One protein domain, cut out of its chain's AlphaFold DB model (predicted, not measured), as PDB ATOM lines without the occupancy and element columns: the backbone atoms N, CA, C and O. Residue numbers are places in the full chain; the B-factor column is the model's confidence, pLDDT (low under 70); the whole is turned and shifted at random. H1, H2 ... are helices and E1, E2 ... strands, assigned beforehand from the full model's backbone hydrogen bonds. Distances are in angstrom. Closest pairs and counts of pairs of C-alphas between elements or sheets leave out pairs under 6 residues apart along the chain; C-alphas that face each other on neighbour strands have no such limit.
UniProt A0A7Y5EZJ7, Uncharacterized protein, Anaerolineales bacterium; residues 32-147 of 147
ATOM      1  N   SER A  32     140.969 151.861 143.333       93.12
ATOM      2  CA  SER A  32     141.064 153.080 142.524       93.12
ATOM      3  C   SER A  32     140.977 152.825 141.018       93.12
ATOM      4  O   SER A  32     140.896 153.780 140.243       93.12
ATOM      5  N   LEU A  33     140.975 151.555 140.595       95.38
ATOM      6  CA  LEU A  33     140.795 151.194 139.194       95.38
ATOM      7  C   LEU A  33     139.348 151.429 138.741       95.38
ATOM      8  O   LEU A  33     138.407 151.273 139.526       95.38
ATOM      9  N   PRO A  34     139.136 151.780 137.461       96.44
ATOM     10  CA  PRO A  34     137.796 151.965 136.934       96.44
ATOM     11  C   PRO A  34     137.020 150.640 136.962       96.44
ATOM     12  O   PRO A  34     137.539 149.571 136.630       96.44
ATOM     13  N   LYS A  35     135.746 150.716 137.344       97.06
ATOM     14  CA  LYS A  35     134.828 149.576 137.356       97.06
ATOM     15  C   LYS A  35     133.923 149.643 136.133       97.06
ATOM     16  O   LYS A  35     133.170 150.606 136.018       97.06
ATOM     17  N   PHE A  36     133.941 148.602 135.298       97.56
ATOM     18  CA  PHE A  36     133.098 148.506 134.103       97.56
ATOM     19  C   PHE A  36     131.625 148.864 134.375       97.56
ATOM     20  O   PHE A  36     131.047 148.486 135.402       97.56
ATOM     21  N   ASP A  37     131.011 149.603 133.452       95.69
ATOM     22  CA  ASP A  37     129.650 150.105 133.623       95.69
ATOM     23  C   ASP A  37     128.638 148.956 133.701       95.69
ATOM     24  O   ASP A  37     128.629 148.033 132.892       95.69
ATOM     25  N   GLY A  38     127.771 149.002 134.714       94.38
ATOM     26  CA  GLY A  38     126.807 147.931 134.982       94.38
ATOM     27  C   GLY A  38     127.393 146.702 135.687       94.38
ATOM     28  O   GLY A  38     126.623 145.834 136.089       94.38
ATOM     29  N   ALA A  39     128.711 146.642 135.913       97.25
ATOM     30  CA  ALA A  39     129.328 145.559 136.665       97.25
ATOM     31  C   ALA A  39     128.974 145.632 138.162       97.25
ATOM     32  O   ALA A  39     129.027 146.698 138.806       97.25
ATOM     33  N   VAL A  40     128.633 144.475 138.730       96.50
ATOM     34  CA  VAL A  40     128.248 144.300 140.137       96.50
ATOM     35  C   VAL A  40     129.255 143.374 140.798       96.50
ATOM     36  O   VAL A  40     129.530 142.307 140.264       96.50
ATOM     37  N   ALA A  41     129.823 143.786 141.932       95.31
ATOM     38  CA  ALA A  41     130.791 142.960 142.650       95.31
ATOM     39  C   ALA A  41     130.144 141.631 143.054       95.31
ATOM     40  O   ALA A  41     129.012 141.630 143.543       95.31
ATOM     41  N   LEU A  42     130.859 140.532 142.826       93.50
ATOM     42  CA  LEU A  42     130.463 139.225 143.326       93.50
ATOM     43  C   LEU A  42     131.068 139.010 144.710       93.50
ATOM     44  O   LEU A  42     132.236 139.314 144.941       93.50
ATOM     45  N   GLU A  43     130.249 138.500 145.618       90.31
ATOM     46  CA  GLU A  43     130.678 138.025 146.928       90.31
ATOM     47  C   GLU A  43     131.212 136.588 146.827       90.31
ATOM     48  O   GLU A  43     130.860 135.834 145.911       90.31
ATOM     49  N   ASP A  44     132.021 136.191 147.808       86.62
ATOM     50  CA  ASP A  44     132.488 134.813 147.952       86.62
ATOM     51  C   ASP A  44     131.298 133.834 147.968       86.62
ATOM     52  O   ASP A  44     130.279 134.050 148.634       86.62
ATOM     53  N   GLY A  45     131.415 132.732 147.235       87.81
ATOM     54  CA  GLY A  45     130.391 131.705 147.072       87.81
ATOM     55  C   GLY A  45     129.444 131.924 145.888       87.81
ATOM     56  O   GLY A  45     128.632 131.040 145.605       87.81
ATOM     57  N   GLN A  46     129.500 133.068 145.190       89.12
ATOM     58  CA  GLN A  46     128.580 133.367 144.079       89.12
ATOM     59  C   GLN A  46     129.019 132.794 142.723       89.12
ATOM     60  O   GLN A  46     128.194 132.683 141.814       89.12
ATOM     61  N   SER A  47     130.291 132.413 142.560       89.88
ATOM     62  CA  SER A  47     130.775 131.705 141.370       89.88
ATOM     63  C   SER A  47     131.973 130.822 141.701       89.88
ATOM     64  O   SER A  47     133.090 131.303 141.881       89.88
ATOM     65  N   THR A  48     131.761 129.505 141.682       91.00
ATOM     66  CA  THR A  48     132.837 128.527 141.910       91.00
ATOM     67  C   THR A  48     133.909 128.577 140.823       91.00
ATOM     68  O   THR A  48     135.060 128.236 141.073       91.00
ATOM     69  N   VAL A  49     133.541 128.983 139.601       90.44
ATOM     70  CA  VAL A  49     134.497 129.145 138.497       90.44
ATOM     71  C   VAL A  49     135.373 130.368 138.743       90.44
ATOM     72  O   VAL A  49     136.592 130.261 138.640       90.44
ATOM     73  N   ALA A  50     134.781 131.507 139.112       92.06
ATOM     74  CA  ALA A  50     135.557 132.702 139.417       92.06
ATOM     75  C   ALA A  50     136.505 132.464 140.600       92.06
ATOM     76  O   ALA A  50     137.678 132.806 140.506       92.06
ATOM     77  N   GLU A  51     136.035 131.804 141.661       92.56
ATOM     78  CA  GLU A  51     136.866 131.423 142.812       92.56
ATOM     79  C   GLU A  51     138.067 130.570 142.411       92.56
ATOM     80  O   GLU A  51     139.189 130.884 142.796       92.56
ATOM     81  N   ALA A  52     137.858 129.540 141.587       92.62
ATOM     82  CA  ALA A  52     138.945 128.683 141.126       92.62
ATOM     83  C   ALA A  52     139.992 129.463 140.311       92.62
ATOM     84  O   ALA A  52     141.191 129.209 140.432       92.62
ATOM     85  N   VAL A  53     139.556 130.431 139.496       91.94
ATOM     86  CA  VAL A  53     140.471 131.298 138.739       91.94
ATOM     87  C   VAL A  53     141.235 132.237 139.676       91.94
ATOM     88  O   VAL A  53     142.450 132.373 139.543       91.94
ATOM     89  N   VAL A  54     140.555 132.855 140.647       93.50
ATOM     90  CA  VAL A  54     141.183 133.736 141.643       93.50
ATOM     91  C   VAL A  54     142.209 132.973 142.482       93.50
ATOM     92  O   VAL A  54     143.321 133.465 142.665       93.50
ATOM     93  N   GLU A  55     141.878 131.768 142.946       94.69
ATOM     94  CA  GLU A  55     142.787 130.916 143.720       94.69
ATOM     95  C   GLU A  55     144.040 130.563 142.912       94.69
ATOM     96  O   GLU A  55     145.159 130.718 143.407       94.69
ATOM     97  N   ALA A  56     143.875 130.160 141.647       93.25
ATOM     98  CA  ALA A  56     144.998 129.859 140.765       93.25
ATOM     99  C   ALA A  56     145.911 131.083 140.564       93.25
ATOM    100  O   ALA A  56     147.133 130.964 140.659       93.25
ATOM    101  N   LEU A  57     145.329 132.268 140.355       92.25
ATOM    102  CA  LEU A  57     146.078 133.518 140.201       92.25
ATOM    103  C   LEU A  57     146.844 133.895 141.472       92.25
ATOM    104  O   LEU A  57     148.024 134.237 141.394       92.25
ATOM    105  N   GLN A  58     146.207 133.803 142.640       92.75
ATOM    106  CA  GLN A  58     146.852 134.080 143.927       92.75
ATOM    107  C   GLN A  58     147.986 133.094 144.213       92.75
ATOM    108  O   GLN A  58     149.043 133.487 144.711       92.75
ATOM    109  N   GLN A  59     147.799 131.818 143.866       94.25
ATOM    110  CA  GLN A  59     148.838 130.806 144.001       94.25
ATOM    111  C   GLN A  59     150.045 131.124 143.111       94.25
ATOM    112  O   GLN A  59     151.177 131.056 143.592       94.25
ATOM    113  N   THR A  60     149.821 131.478 141.844       92.38
ATOM    114  CA  THR A  60     150.895 131.875 140.922       92.38
ATOM    115  C   THR A  60     151.609 133.132 141.416       92.38
ATOM    116  O   THR A  60     152.832 133.128 141.512       92.38
ATOM    117  N   ALA A  61     150.870 134.167 141.821       91.50
ATOM    118  CA  ALA A  61     151.447 135.397 142.360       91.50
ATOM    119  C   ALA A  61     152.360 135.126 143.569       91.50
ATOM    120  O   ALA A  61     153.498 135.590 143.619       91.50
ATOM    121  N   GLY A  62     151.897 134.291 144.505       92.31
ATOM    122  CA  GLY A  62     152.674 133.906 145.681       92.31
ATOM    123  C   GLY A  62     153.938 133.097 145.362       92.31
ATOM    124  O   GLY A  62     154.912 133.187 146.107       92.31
ATOM    125  N   GLN A  63     153.951 132.327 144.269       93.44
ATOM    126  CA  GLN A  63     155.142 131.597 143.807       93.44
ATOM    127  C   GLN A  63     156.184 132.527 143.182       93.44
ATOM    128  O   GLN A  63     157.376 132.347 143.429       93.44
ATOM    129  N   GLU A  64     155.730 133.535 142.439       90.56
ATOM    130  CA  GLU A  64     156.587 134.550 141.816       90.56
ATOM    131  C   GLU A  64     157.005 135.660 142.801       90.56
ATOM    132  O   GLU A  64     157.852 136.491 142.487       90.56
ATOM    133  N   GLY A  65     156.452 135.662 144.018       91.12
ATOM    134  CA  GLY A  65     156.781 136.642 145.055       91.12
ATOM    135  C   GLY A  65     156.180 138.028 144.816       91.12
ATOM    136  O   GLY A  65     156.648 138.992 145.419       91.12
ATOM    137  N   VAL A  66     155.148 138.124 143.975       90.94
ATOM    138  CA  VAL A  66     154.427 139.367 143.670       90.94
ATOM    139  C   VAL A  66     153.121 139.447 144.459       90.94
ATOM    140  O   VAL A  66     152.511 138.428 144.796       90.94
ATOM    141  N   THR A  67     152.663 140.663 144.753       92.56
ATOM    142  CA  THR A  67     151.353 140.861 145.389       92.56
ATOM    143  C   THR A  67     150.278 140.924 144.316       92.56
ATOM    144  O   THR A  67     150.411 141.709 143.380       92.56
ATOM    145  N   ALA A  68     149.212 140.135 144.465       94.62
ATOM    146  CA  ALA A  68     148.032 140.192 143.609       94.62
ATOM    147  C   ALA A  68     146.793 140.572 144.426       94.62
ATOM    148  O   ALA A  68     146.417 139.872 145.368       94.62
ATOM    149  N   GLU A  69     146.149 141.668 144.043       95.50
ATOM    150  CA  GLU A  69     144.822 142.043 144.519       95.50
ATOM    151  C   GLU A  69     143.801 141.709 143.425       95.50
ATOM    152  O   GLU A  69     144.032 142.023 142.256       95.50
ATOM    153  N   THR A  70     142.650 141.128 143.784       95.75
ATOM    154  CA  THR A  70     141.646 140.698 142.798       95.75
ATOM    155  C   THR A  70     140.234 141.148 143.165       95.75
ATOM    156  O   THR A  70     139.822 141.039 144.316       95.75
ATOM    157  N   LEU A  71     139.477 141.609 142.168       95.94
ATOM    158  CA  LEU A  71     138.040 141.869 142.253       95.94
ATOM    159  C   LEU A  71     137.318 141.074 141.172       95.94
ATOM    160  O   LEU A  71     137.763 141.016 140.025       95.94
ATOM    161  N   VAL A  72     136.180 140.496 141.542       96.25
ATOM    162  CA  VAL A  72     135.315 139.750 140.631       96.25
ATOM    163  C   VAL A  72     133.990 140.485 140.504       96.25
ATOM    164  O   VAL A  72     133.394 140.894 141.502       96.25
ATOM    165  N   TYR A  73     133.513 140.636 139.275       97.12
ATOM    166  CA  TYR A  73     132.242 141.272 138.977       97.12
ATOM    167  C   TYR A  73     131.376 140.400 138.075       97.12
ATOM    168  O   TYR A  73     131.854 139.858 137.085       97.12
ATOM    169  N   GLY A  74     130.080 140.335 138.357       96.31
ATOM    170  CA  GLY A  74     129.085 139.920 137.380       96.31
ATOM    171  C   GLY A  74     128.848 141.064 136.400       96.31
ATOM    172  O   GLY A  74     128.827 142.233 136.805       96.31
ATOM    173  N   VAL A  75     128.671 140.740 135.122       96.88
ATOM    174  CA  VAL A  75     128.390 141.729 134.073       96.88
ATOM    175  C   VAL A  75     127.038 141.457 133.403       96.88
ATOM    176  O   VAL A  75     126.553 140.325 133.445       96.88
ATOM    177  N   PRO A  76     126.394 142.476 132.801       95.25
ATOM    178  CA  PRO A  76     125.172 142.282 132.021       95.25
ATOM    179  C   PRO A  76     125.345 141.234 130.912       95.25
ATOM    180  O   PRO A  76     126.417 141.147 130.312       95.25
ATOM    181  N   ALA A  77     124.293 140.474 130.602       92.19
ATOM    182  CA  ALA A  77     124.345 139.364 129.639       92.19
ATOM    183  C   ALA A  77     124.653 139.807 128.196       92.19
ATOM    184  O   ALA A  77     125.111 139.018 127.377       92.19
ATOM    185  N   GLU A  78     124.387 141.069 127.871       93.06
ATOM    186  CA  GLU A  78     124.696 141.694 126.587       93.06
ATOM    187  C   GLU A  78     126.127 142.251 126.495       93.06
ATOM    188  O   GLU A  78     126.499 142.812 125.462       93.06
ATOM    189  N   THR A  79     126.918 142.136 127.566       96.12
ATOM    190  CA  THR A  79     128.292 142.647 127.603       96.12
ATOM    191  C   THR A  79     129.157 141.891 126.605       96.12
ATOM    192  O   THR A  79     129.189 140.665 126.586       96.12
ATOM    193  N   THR A  80     129.896 142.630 125.783       95.75
ATOM    194  CA  THR A  80     130.855 142.059 124.840       95.75
ATOM    195  C   THR A  80     132.281 142.298 125.314       95.75
ATOM    196  O   THR A  80     132.572 143.273 126.012       95.75
ATOM    197  N   TRP A  81     133.195 141.432 124.877       96.81
ATOM    198  CA  TRP A  81     134.618 141.604 125.150       96.81
ATOM    199  C   TRP A  81     135.169 142.937 124.617       96.81
ATOM    200  O   TRP A  81     135.862 143.654 125.334       96.81
ATOM    201  N   ASP A  82     134.769 143.322 123.404       97.25
ATOM    202  CA  ASP A  82     135.157 144.589 122.771       97.25
ATOM    203  C   ASP A  82     134.726 145.818 123.597       97.25
ATOM    204  O   ASP A  82     135.485 146.782 123.742       97.25
ATOM    205  N   ALA A  83     133.539 145.767 124.219       97.94
ATOM    206  CA  ALA A  83     133.064 146.833 125.098       97.94
ATOM    207  C   ALA A  83     133.937 146.960 126.357       97.94
ATOM    208  O   ALA A  83     134.271 148.076 126.760       97.94
ATOM    209  N   ILE A  84     134.340 145.833 126.952       97.94
ATOM    210  CA  ILE A  84     135.229 145.796 128.122       97.94
ATOM    211  C   ILE A  84     136.605 146.364 127.767       97.94
ATOM    212  O   ILE A  84     137.081 147.271 128.452       97.94
ATOM    213  N   GLN A  85     137.222 145.892 126.678       97.38
ATOM    214  CA  GLN A  85     138.526 146.388 126.219       97.38
ATOM    215  C   GLN A  85     138.486 147.901 125.988       97.38
ATOM    216  O   GLN A  85     139.308 148.641 126.533       97.38
ATOM    217  N   THR A  86     137.482 148.371 125.243       97.88
ATOM    218  CA  THR A  86     137.286 149.795 124.950       97.88
ATOM    219  C   THR A  86     137.088 150.612 126.225       97.88
ATOM    220  O   THR A  86     137.629 151.713 126.345       97.88
ATOM    221  N   TYR A  87     136.326 150.101 127.192       98.25
ATOM    222  CA  TYR A  87     136.116 150.785 128.462       98.25
ATOM    223  C   TYR A  87     137.438 150.984 129.212       98.25
ATOM    224  O   TYR A  87     137.773 152.116 129.562       98.25
ATOM    225  N   TYR A  88     138.217 149.923 129.428       97.81
ATOM    226  CA  TYR A  88     139.456 150.021 130.205       97.81
ATOM    227  C   TYR A  88     140.540 150.830 129.490       97.81
ATOM    228  O   TYR A  88     141.163 151.684 130.123       97.81
ATOM    229  N   ALA A  89     140.684 150.671 128.171       96.88
ATOM    230  CA  ALA A  89     141.611 151.468 127.368       96.88
ATOM    231  C   ALA A  89     141.344 152.982 127.484       96.88
ATOM    232  O   ALA A  89     142.277 153.783 127.466       96.88
ATOM    233  N   ASN A  90     140.078 153.383 127.645       97.44
ATOM    234  CA  ASN A  90     139.694 154.788 127.777       97.44
ATOM    235  C   ASN A  90     139.727 155.317 129.222       97.44
ATOM    236  O   ASN A  90     139.809 156.531 129.409       97.44
ATOM    237  N   ASN A  91     139.637 154.449 130.237       97.50
ATOM    238  CA  ASN A  91     139.421 154.866 131.630       97.50
ATOM    239  C   ASN A  91     140.602 154.606 132.581       97.50
ATOM    240  O   ASN A  91     140.627 155.201 133.656       97.50
ATOM    241  N   LEU A  92     141.586 153.770 132.224       95.19
ATOM    242  CA  LEU A  92     142.760 153.524 133.083       95.19
ATOM    243  C   LEU A  92     143.652 154.768 133.253       95.19
ATOM    244  O   LEU A  92     144.322 154.922 134.273       95.19
ATOM    245  N   GLY A  93     143.613 155.689 132.288       92.62
ATOM    246  CA  GLY A  93     144.439 156.895 132.256       92.62
ATOM    247  C   GLY A  93     145.715 156.719 131.429       92.62
ATOM    248  O   GLY A  93     146.084 155.614 131.049       92.62
ATOM    249  N   SER A  94     146.397 157.829 131.138       92.25
ATOM    250  CA  SER A  94     147.536 157.872 130.203       92.25
ATOM    251  C   SER A  94     148.818 157.206 130.701       92.25
ATOM    252  O   SER A  94     149.746 157.027 129.919       92.25
ATOM    253  N   ASP A  95     148.895 156.895 131.994       91.94
ATOM    254  CA  ASP A  95     150.086 156.302 132.613       91.94
ATOM    255  C   ASP A  95     150.159 154.781 132.409       91.94
ATOM    256  O   ASP A  95     151.163 154.162 132.755       91.94
ATOM    257  N   TRP A  96     149.093 154.183 131.871       95.44
ATOM    258  CA  TRP A  96     149.001 152.763 131.571       95.44
ATOM    259  C   TRP A  96     149.259 152.512 130.092       95.44
ATOM    260  O   TRP A  96     148.702 153.186 129.225       95.44
ATOM    261  N   THR A  97     150.085 151.514 129.805       96.56
ATOM    262  CA  THR A  97     150.383 151.068 128.443       96.56
ATOM    263  C   THR A  97     149.867 149.652 128.271       96.56
ATOM    264  O   THR A  97     150.130 148.805 129.114       96.56
ATOM    265  N   GLU A  98     149.109 149.403 127.203       97.38
ATOM    266  CA  GLU A  98     148.629 148.051 126.896       97.38
ATOM    267  C   GLU A  98     149.818 147.132 126.613       97.38
ATOM    268  O   GLU A  98     150.721 147.491 125.850       97.38
ATOM    269  N   ASP A  99     149.793 145.948 127.214       96.94
ATOM    270  CA  ASP A  99     150.795 144.915 127.017       96.94
ATOM    271  C   ASP A  99     150.193 143.749 126.226       96.94
ATOM    272  O   ASP A  99     149.310 143.025 126.692       96.94
ATOM    273  N   ASN A 100     150.691 143.562 125.001       95.31
ATOM    274  CA  ASN A 100     150.233 142.494 124.116       95.31
ATOM    275  C   ASN A 100     150.626 141.098 124.619       95.31
ATOM    276  O   ASN A 100     150.015 140.125 124.185       95.31
ATOM    277  N   GLU A 101     151.615 140.975 125.509       95.38
ATOM    278  CA  GLU A 101     151.980 139.692 126.121       95.38
ATOM    279  C   GLU A 101     150.938 139.241 127.153       95.38
ATOM    280  O   GLU A 101     150.760 138.044 127.373       95.38
ATOM    281  N   LEU A 102     150.187 140.188 127.727       95.25
ATOM    282  CA  LEU A 102     149.092 139.934 128.671       95.25
ATOM    283  C   LEU A 102     147.728 139.769 127.979       95.25
ATOM    284  O   LEU A 102     146.698 139.564 128.636       95.25
ATOM    285  N   LYS A 103     147.701 139.869 126.646       97.06
ATOM    286  CA  LYS A 103     146.496 139.729 125.834       97.06
ATOM    287  C   LYS A 103     146.296 138.284 125.388       97.06
ATOM    288  O   LYS A 103     147.135 137.704 124.703       97.06
ATOM    289  N   GLN A 104     145.131 137.731 125.703       96.69
ATOM    290  CA  GLN A 104     144.714 136.403 125.271       96.69
ATOM    291  C   GLN A 104     143.267 136.461 124.804       96.69
ATOM    292  O   GLN A 104     142.407 136.962 125.513       96.69
ATOM    293  N   GLU A 105     142.970 135.926 123.625       96.81
ATOM    294  CA  GLU A 105     141.595 135.855 123.130       96.81
ATOM    295  C   GLU A 105     141.279 134.414 122.744       96.81
ATOM    296  O   GLU A 105     142.008 133.780 121.976       96.81
ATOM    297  N   SER A 106     140.221 133.869 123.337       95.06
ATOM    298  CA  SER A 106     139.784 132.494 123.123       95.06
ATOM    299  C   SER A 106     138.280 132.353 123.340       95.06
ATOM    300  O   SER A 106     137.609 133.250 123.855       95.06
ATOM    301  N   GLU A 107     137.723 131.222 122.915       91.31
ATOM    302  CA  GLU A 107     136.312 130.929 123.147       91.31
ATOM    303  C   GLU A 107     136.057 130.779 124.656       91.31
ATOM    304  O   GLU A 107     136.652 129.927 125.312       91.31
ATOM    305  N   GLY A 108     135.198 131.637 125.210       90.44
ATOM    306  CA  GLY A 108     134.797 131.607 126.620       90.44
ATOM    307  C   GLY A 108     135.765 132.262 127.612       90.44
ATOM    308  O   GLY A 108     135.386 132.472 128.762       90.44
ATOM    309  N   PHE A 109     136.977 132.638 127.193       94.81
ATOM    310  CA  PHE A 109     137.963 133.297 128.056       94.81
ATOM    311  C   PHE A 109     138.794 134.312 127.271       94.81
ATOM    312  O   PHE A 109     139.433 133.964 126.276       94.81
ATOM    313  N   ASN A 110     138.814 135.562 127.725       97.62
ATOM    314  CA  ASN A 110     139.601 136.624 127.109       97.62
ATOM    315  C   ASN A 110     140.293 137.467 128.177       97.62
ATOM    316  O   ASN A 110     139.715 137.713 129.231       97.62
ATOM    317  N   THR A 111     141.504 137.939 127.902       97.94
ATOM    318  CA  THR A 111     142.272 138.830 128.768       97.94
ATOM    319  C   THR A 111     142.889 139.964 127.972       97.94
ATOM    320  O   THR A 111     143.257 139.821 126.805       97.94
ATOM    321  N   VAL A 112     143.027 141.106 128.630       98.38
ATOM    322  CA  VAL A 112     143.879 142.208 128.200       98.38
ATOM    323  C   VAL A 112     144.567 142.759 129.440       98.38
ATOM    324  O   VAL A 112     143.973 142.785 130.522       98.38
ATOM    325  N   GLY A 113     145.828 143.152 129.296       97.81
ATOM    326  CA  GLY A 113     146.600 143.707 130.392       97.81
ATOM    327  C   GLY A 113     147.252 145.028 130.029       97.81
ATOM    328  O   GLY A 113     147.511 145.318 128.861       97.81
ATOM    329  N   TRP A 114     147.516 145.821 131.056       97.88
ATOM    330  CA  TRP A 114     148.263 147.062 130.956       97.88
ATOM    331  C   TRP A 114     149.310 147.116 132.052       97.88
ATOM    332  O   TRP A 114     149.067 146.672 133.173       97.88
ATOM    333  N   THR A 115     150.442 147.732 131.749       96.25
ATOM    334  CA  THR A 115     151.521 147.972 132.702       96.25
ATOM    335  C   THR A 115     151.713 149.466 132.926       96.25
ATOM    336  O   THR A 115     151.402 150.304 132.071       96.25
ATOM    337  N   ARG A 116     152.190 149.819 134.117       93.81
ATOM    338  CA  ARG A 116     152.615 151.173 134.479       93.81
ATOM    339  C   ARG A 116     153.818 151.116 135.408       93.81
ATOM    340  O   ARG A 116     154.052 150.120 136.087       93.81
ATOM    341  N   GLY A 117     154.497 152.250 135.533       89.38
ATOM    342  CA  GLY A 117     155.631 152.403 136.437       89.38
ATOM    343  C   GLY A 117     156.969 152.281 135.714       89.38
ATOM    344  O   GLY A 117     157.094 152.650 134.548       89.38
ATOM    345  N   GLY A 118     157.999 151.857 136.435       80.38
ATOM    346  CA  GLY A 118     159.354 151.735 135.905       80.38
ATOM    347  C   GLY A 118     160.296 151.116 136.931       80.38
ATOM    348  O   GLY A 118     159.855 150.472 137.870       80.38
ATOM    349  N   LEU A 119     161.599 151.378 136.810       71.38
ATOM    350  CA  LEU A 119     162.670 150.684 137.554       71.38
ATOM    351  C   LEU A 119     162.547 150.640 139.094       71.38
ATOM    352  O   LEU A 119     163.304 149.912 139.728       71.38
ATOM    353  N   ALA A 120     161.696 151.470 139.702       71.25
ATOM    354  CA  ALA A 120     161.526 151.551 141.154       71.25
ATOM    355  C   ALA A 120     160.230 150.900 141.671       71.25
ATOM    356  O   ALA A 120     160.146 150.637 142.866       71.25
ATOM    357  N   SER A 121     159.226 150.717 140.809       79.25
ATOM    358  CA  SER A 121     157.948 150.066 141.112       79.25
ATOM    359  C   SER A 121     157.204 149.865 139.794       79.25
ATOM    360  O   SER A 121     157.012 150.827 139.037       79.25
ATOM    361  N   GLU A 122     156.813 148.626 139.528       90.44
ATOM    362  CA  GLU A 122     156.032 148.225 138.365       90.44
ATOM    363  C   GLU A 122     154.693 147.660 138.839       90.44
ATOM    364  O   GLU A 122     154.605 146.971 139.858       90.44
ATOM    365  N   GLN A 123     153.628 148.017 138.127       94.69
ATOM    366  CA  GLN A 123     152.301 147.468 138.367       94.69
ATOM    367  C   GLN A 123     151.712 146.995 137.049       94.69
ATOM    368  O   GLN A 123     151.827 147.682 136.030       94.69
ATOM    369  N   ALA A 124     151.021 145.864 137.096       96.25
ATOM    370  CA  ALA A 124     150.261 145.345 135.972       96.25
ATOM    371  C   ALA A 124     148.800 145.195 136.383       96.25
ATOM    372  O   ALA A 124     148.503 144.666 137.450       96.25
ATOM    373  N   VAL A 125     147.879 145.646 135.538       97.62
ATOM    374  CA  VAL A 125     146.461 145.312 135.658       97.62
ATOM    375  C   VAL A 125     146.104 144.338 134.552       97.62
ATOM    376  O   VAL A 125     146.394 144.597 133.388       97.62
ATOM    377  N   ILE A 126     145.462 143.232 134.910       97.69
ATOM    378  CA  ILE A 126     144.883 142.285 133.960       97.69
ATOM    379  C   ILE A 126     143.375 142.290 134.153       97.69
ATOM    380  O   ILE A 126     142.871 142.137 135.266       97.69
ATOM    381  N   VAL A 127     142.657 142.457 133.050       98.19
ATOM    382  CA  VAL A 127     141.207 142.335 132.989       98.19
ATOM    383  C   VAL A 127     140.889 141.067 132.215       98.19
ATOM    384  O   VAL A 127     141.260 140.949 131.049       98.19
ATOM    385  N   ALA A 128     140.211 140.125 132.862       97.62
ATOM    386  CA  ALA A 128     139.783 138.866 132.272       97.62
ATOM    387  C   ALA A 128     138.257 138.804 132.187       97.62
ATOM    388  O   ALA A 128     137.568 139.034 133.177       97.62
ATOM    389  N   TYR A 129     137.729 138.471 131.016       97.38
ATOM    390  CA  TYR A 129     136.318 138.198 130.780       97.38
ATOM    391  C   TYR A 129     136.116 136.704 130.571       97.38
ATOM    392  O   TYR A 129     136.759 136.097 129.710       97.38
ATOM    393  N   VAL A 130     135.197 136.132 131.341       95.44
ATOM    394  CA  VAL A 130     134.831 134.723 131.251       95.44
ATOM    395  C   VAL A 130     133.353 134.627 130.932       95.44
ATOM    396  O   VAL A 130     132.512 135.174 131.650       95.44
ATOM    397  N   ASP A 131     133.046 133.920 129.854       93.38
ATOM    398  CA  ASP A 131     131.679 133.546 129.531       93.38
ATOM    399  C   ASP A 131     131.409 132.159 130.121       93.38
ATOM    400  O   ASP A 131     132.000 131.173 129.676       93.38
ATOM    401  N   ASP A 132     130.563 132.083 131.154       87.00
ATOM    402  CA  ASP A 132     130.171 130.822 131.786       87.00
ATOM    403  C   ASP A 132     128.740 130.437 131.368       87.00
ATOM    404  O   ASP A 132     127.755 130.747 132.056       87.00
ATOM    405  N   PRO A 133     128.591 129.713 130.242       83.19
ATOM    406  CA  PRO A 133     127.286 129.269 129.774       83.19
ATOM    407  C   PRO A 133     126.647 128.222 130.697       83.19
ATOM    408  O   PRO A 133     125.442 127.993 130.595       83.19
ATOM    409  N   LEU A 134     127.412 127.570 131.584       83.12
ATOM    410  CA  LEU A 134     126.883 126.571 132.518       83.12
ATOM    411  C   LEU A 134     126.175 127.238 133.697       83.12
ATOM    412  O   LEU A 134     125.118 126.768 134.120       83.12
ATOM    413  N   ALA A 135     126.736 128.338 134.197       81.50
ATOM    414  CA  ALA A 135     126.098 129.180 135.204       81.50
ATOM    415  C   ALA A 135     125.077 130.162 134.598       81.50
ATOM    416  O   ALA A 135     124.257 130.722 135.326       81.50
ATOM    417  N   GLY A 136     125.097 130.356 133.274       84.81
ATOM    418  CA  GLY A 136     124.220 131.299 132.577       84.81
ATOM    419  C   GLY A 136     124.543 132.758 132.905       84.81
ATOM    420  O   GLY A 136     123.660 133.612 132.831       84.81
ATOM    421  N   GLN A 137     125.787 133.029 133.301       87.94
ATOM    422  CA  GLN A 137     126.276 134.354 133.659       87.94
ATOM    423  C   GLN A 137     127.704 134.525 133.147       87.94
ATOM    424  O   GLN A 137     128.504 133.597 133.198       87.94
ATOM    425  N   SER A 138     128.044 135.728 132.709       95.00
ATOM    426  CA  SER A 138     129.421 136.089 132.383       95.00
ATOM    427  C   SER A 138     129.984 136.945 133.515       95.00
ATOM    428  O   SER A 138     129.245 137.652 134.214       95.00
ATOM    429  N   PHE A 139     131.292 136.879 133.729       95.81
ATOM    430  CA  PHE A 139     131.945 137.634 134.789       95.81
ATOM    431  C   PHE A 139     133.273 138.230 134.335       95.81
ATOM    432  O   PHE A 139     133.903 137.792 133.373       95.81
ATOM    433  N   LEU A 140     133.669 139.271 135.051       97.50
ATOM    434  CA  LEU A 140     134.899 140.014 134.881       97.50
ATOM    435  C   LEU A 140     135.778 139.781 136.107       97.50
ATOM    436  O   LEU A 140     135.315 139.950 137.234       97.50
ATOM    437  N   ILE A 141     137.044 139.455 135.898       97.00
ATOM    438  CA  ILE A 141     138.062 139.444 136.945       97.00
ATOM    439  C   ILE A 141     139.027 140.586 136.647       97.00
ATOM    440  O   ILE A 141     139.574 140.667 135.550       97.00
ATOM    441  N   VAL A 142     139.233 141.469 137.619       97.88
ATOM    442  CA  VAL A 142     140.230 142.539 137.554       97.88
ATOM    443  C   VAL A 142     141.303 142.227 138.580       97.88
ATOM    444  O   VAL A 142     141.006 142.130 139.770       97.88
ATOM    445  N   VAL A 143     142.535 142.060 138.113       97.25
ATOM    446  CA  VAL A 143     143.688 141.707 138.941       97.25
ATOM    447  C   VAL A 143     144.706 142.827 138.856       97.25
ATOM    448  O   VAL A 143     145.047 143.255 137.755       97.25
ATOM    449  N   LEU A 144     145.202 143.279 140.001       97.25
ATOM    450  CA  LEU A 144     146.309 144.218 140.102       97.25
ATOM    451  C   LEU A 144     147.515 143.502 140.708       97.25
ATOM    452  O   LEU A 144     147.466 143.058 141.854       97.25
ATOM    453  N   PHE A 145     148.594 143.424 139.940       94.94
ATOM    454  CA  PHE A 145     149.898 142.956 140.387       94.94
ATOM    455  C   PHE A 145     150.778 144.143 140.770       94.94
ATOM    456  O   PHE A 145     150.761 145.180 140.099       94.94
ATOM    457  N   SER A 146     151.554 143.989 141.839       92.19
ATOM    458  CA  SER A 146     152.550 144.975 142.270       92.19
ATOM    459  C   SER A 146     153.776 144.319 142.904       92.19
ATOM    460  O   SER A 146     153.659 143.283 143.572       92.19
ATOM    461  N   GLU A 147     154.928 144.956 142.678       82.50
ATOM    462  CA  GLU A 147     156.233 144.665 143.294       82.50
ATOM    463  C   GLU A 147     156.604 145.677 144.389       82.50
ATOM    464  O   GLU A 147     156.343 146.895 144.203       82.50
TER     465      GLU A 147
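Overview. This is residues 32 to 147 of the 147 residues of an uncharacterized protein of Anaerolineales bacterium (UniProt A0A7Y5EZJ7). A twisted sheet of five antiparallel strands has a helix packed on each face: H1 runs along the strands over one face, by E1 and E5, and the shorter H2 runs along the strands over the opposite face, by E3 and E4. The stretch before H1 has no named element and passes the E1 edge of the sheet, where residues 40 to 41 pair with residues 73 to 74 of E1. The printed part has 116 residues, with two named helices and five named strands in the order H1 E1 H2 E2 E3 E4 E5; the sheet's order is E1 - E5 - E4 - E3 - E2 and the class is mixed, helices and strands. The whole is compact, with a radius of gyration of the C-alphas of 13.9 A and spans of 43 by 31 by 26 A.

Arrangement. The sheet's inner strands are E5, residues 137 to 146, E4, residues 121 to 132, and E3, residues 109 to 118; its edge strands are E1, residues 67 to 74, and E2, residues 97 to 106. E2 to E5 form a meander, each strand the antiparallel neighbour of the one before, and its hairpins are E2 and E3, E3 and E4, and E4 and E5. E5 and E4 run at 168 degrees, with N 128 and O 141 2.8 A apart, within hydrogen-bond range. Also within range are N 125 and O 114 of E4 and E3, 2.8 A, N 111 and O 104 of E3 and E2, 2.7 A, and N 73 and O 140 of E1 and E5, 2.8 A. E2 bends by 64 degrees at residue 101. H1, residues 48 to 64, is on the sheet at a height of 8.8 A, over E5 and at 15 degrees to it on the local plane; its closest C-alphas to E1 are those of Ala 61 and Ala 68, 6.0 A. H2, residues 81 to 91, is on the opposite face at a height of 8.7 A, over E3 and only just over E4, where 3 of its C-alphas fall. It stands at 13 degrees to E3 on the local plane, and the closest C-alphas of the two are those of Gln 85 and Val 112, 7.1 A. H1 and H2 are apart. Every O i to N i+4 pair is within hydrogen-bond range in H1 and H2.

Along the chain. H1 begins at C-alpha 48, (132.837, 128.527, 141.910), and measures 24.5 A; E1 measures 23.7 A. H2 measures 15.5 A and E2 22.0 A. E3 measures 29.3 A, E4 35.1 A and E5 29.6 A, ending at C-alpha 146, (152.550, 144.975, 142.270).

Size, cuts and confidence. The two C-alphas farthest apart are those of Ala 120 and Leu 134, 43.6 A. The printed part has no cut, and no link between named elements is long. The mean pLDDT of the printed part is 93.5, and no printed residue is under 70.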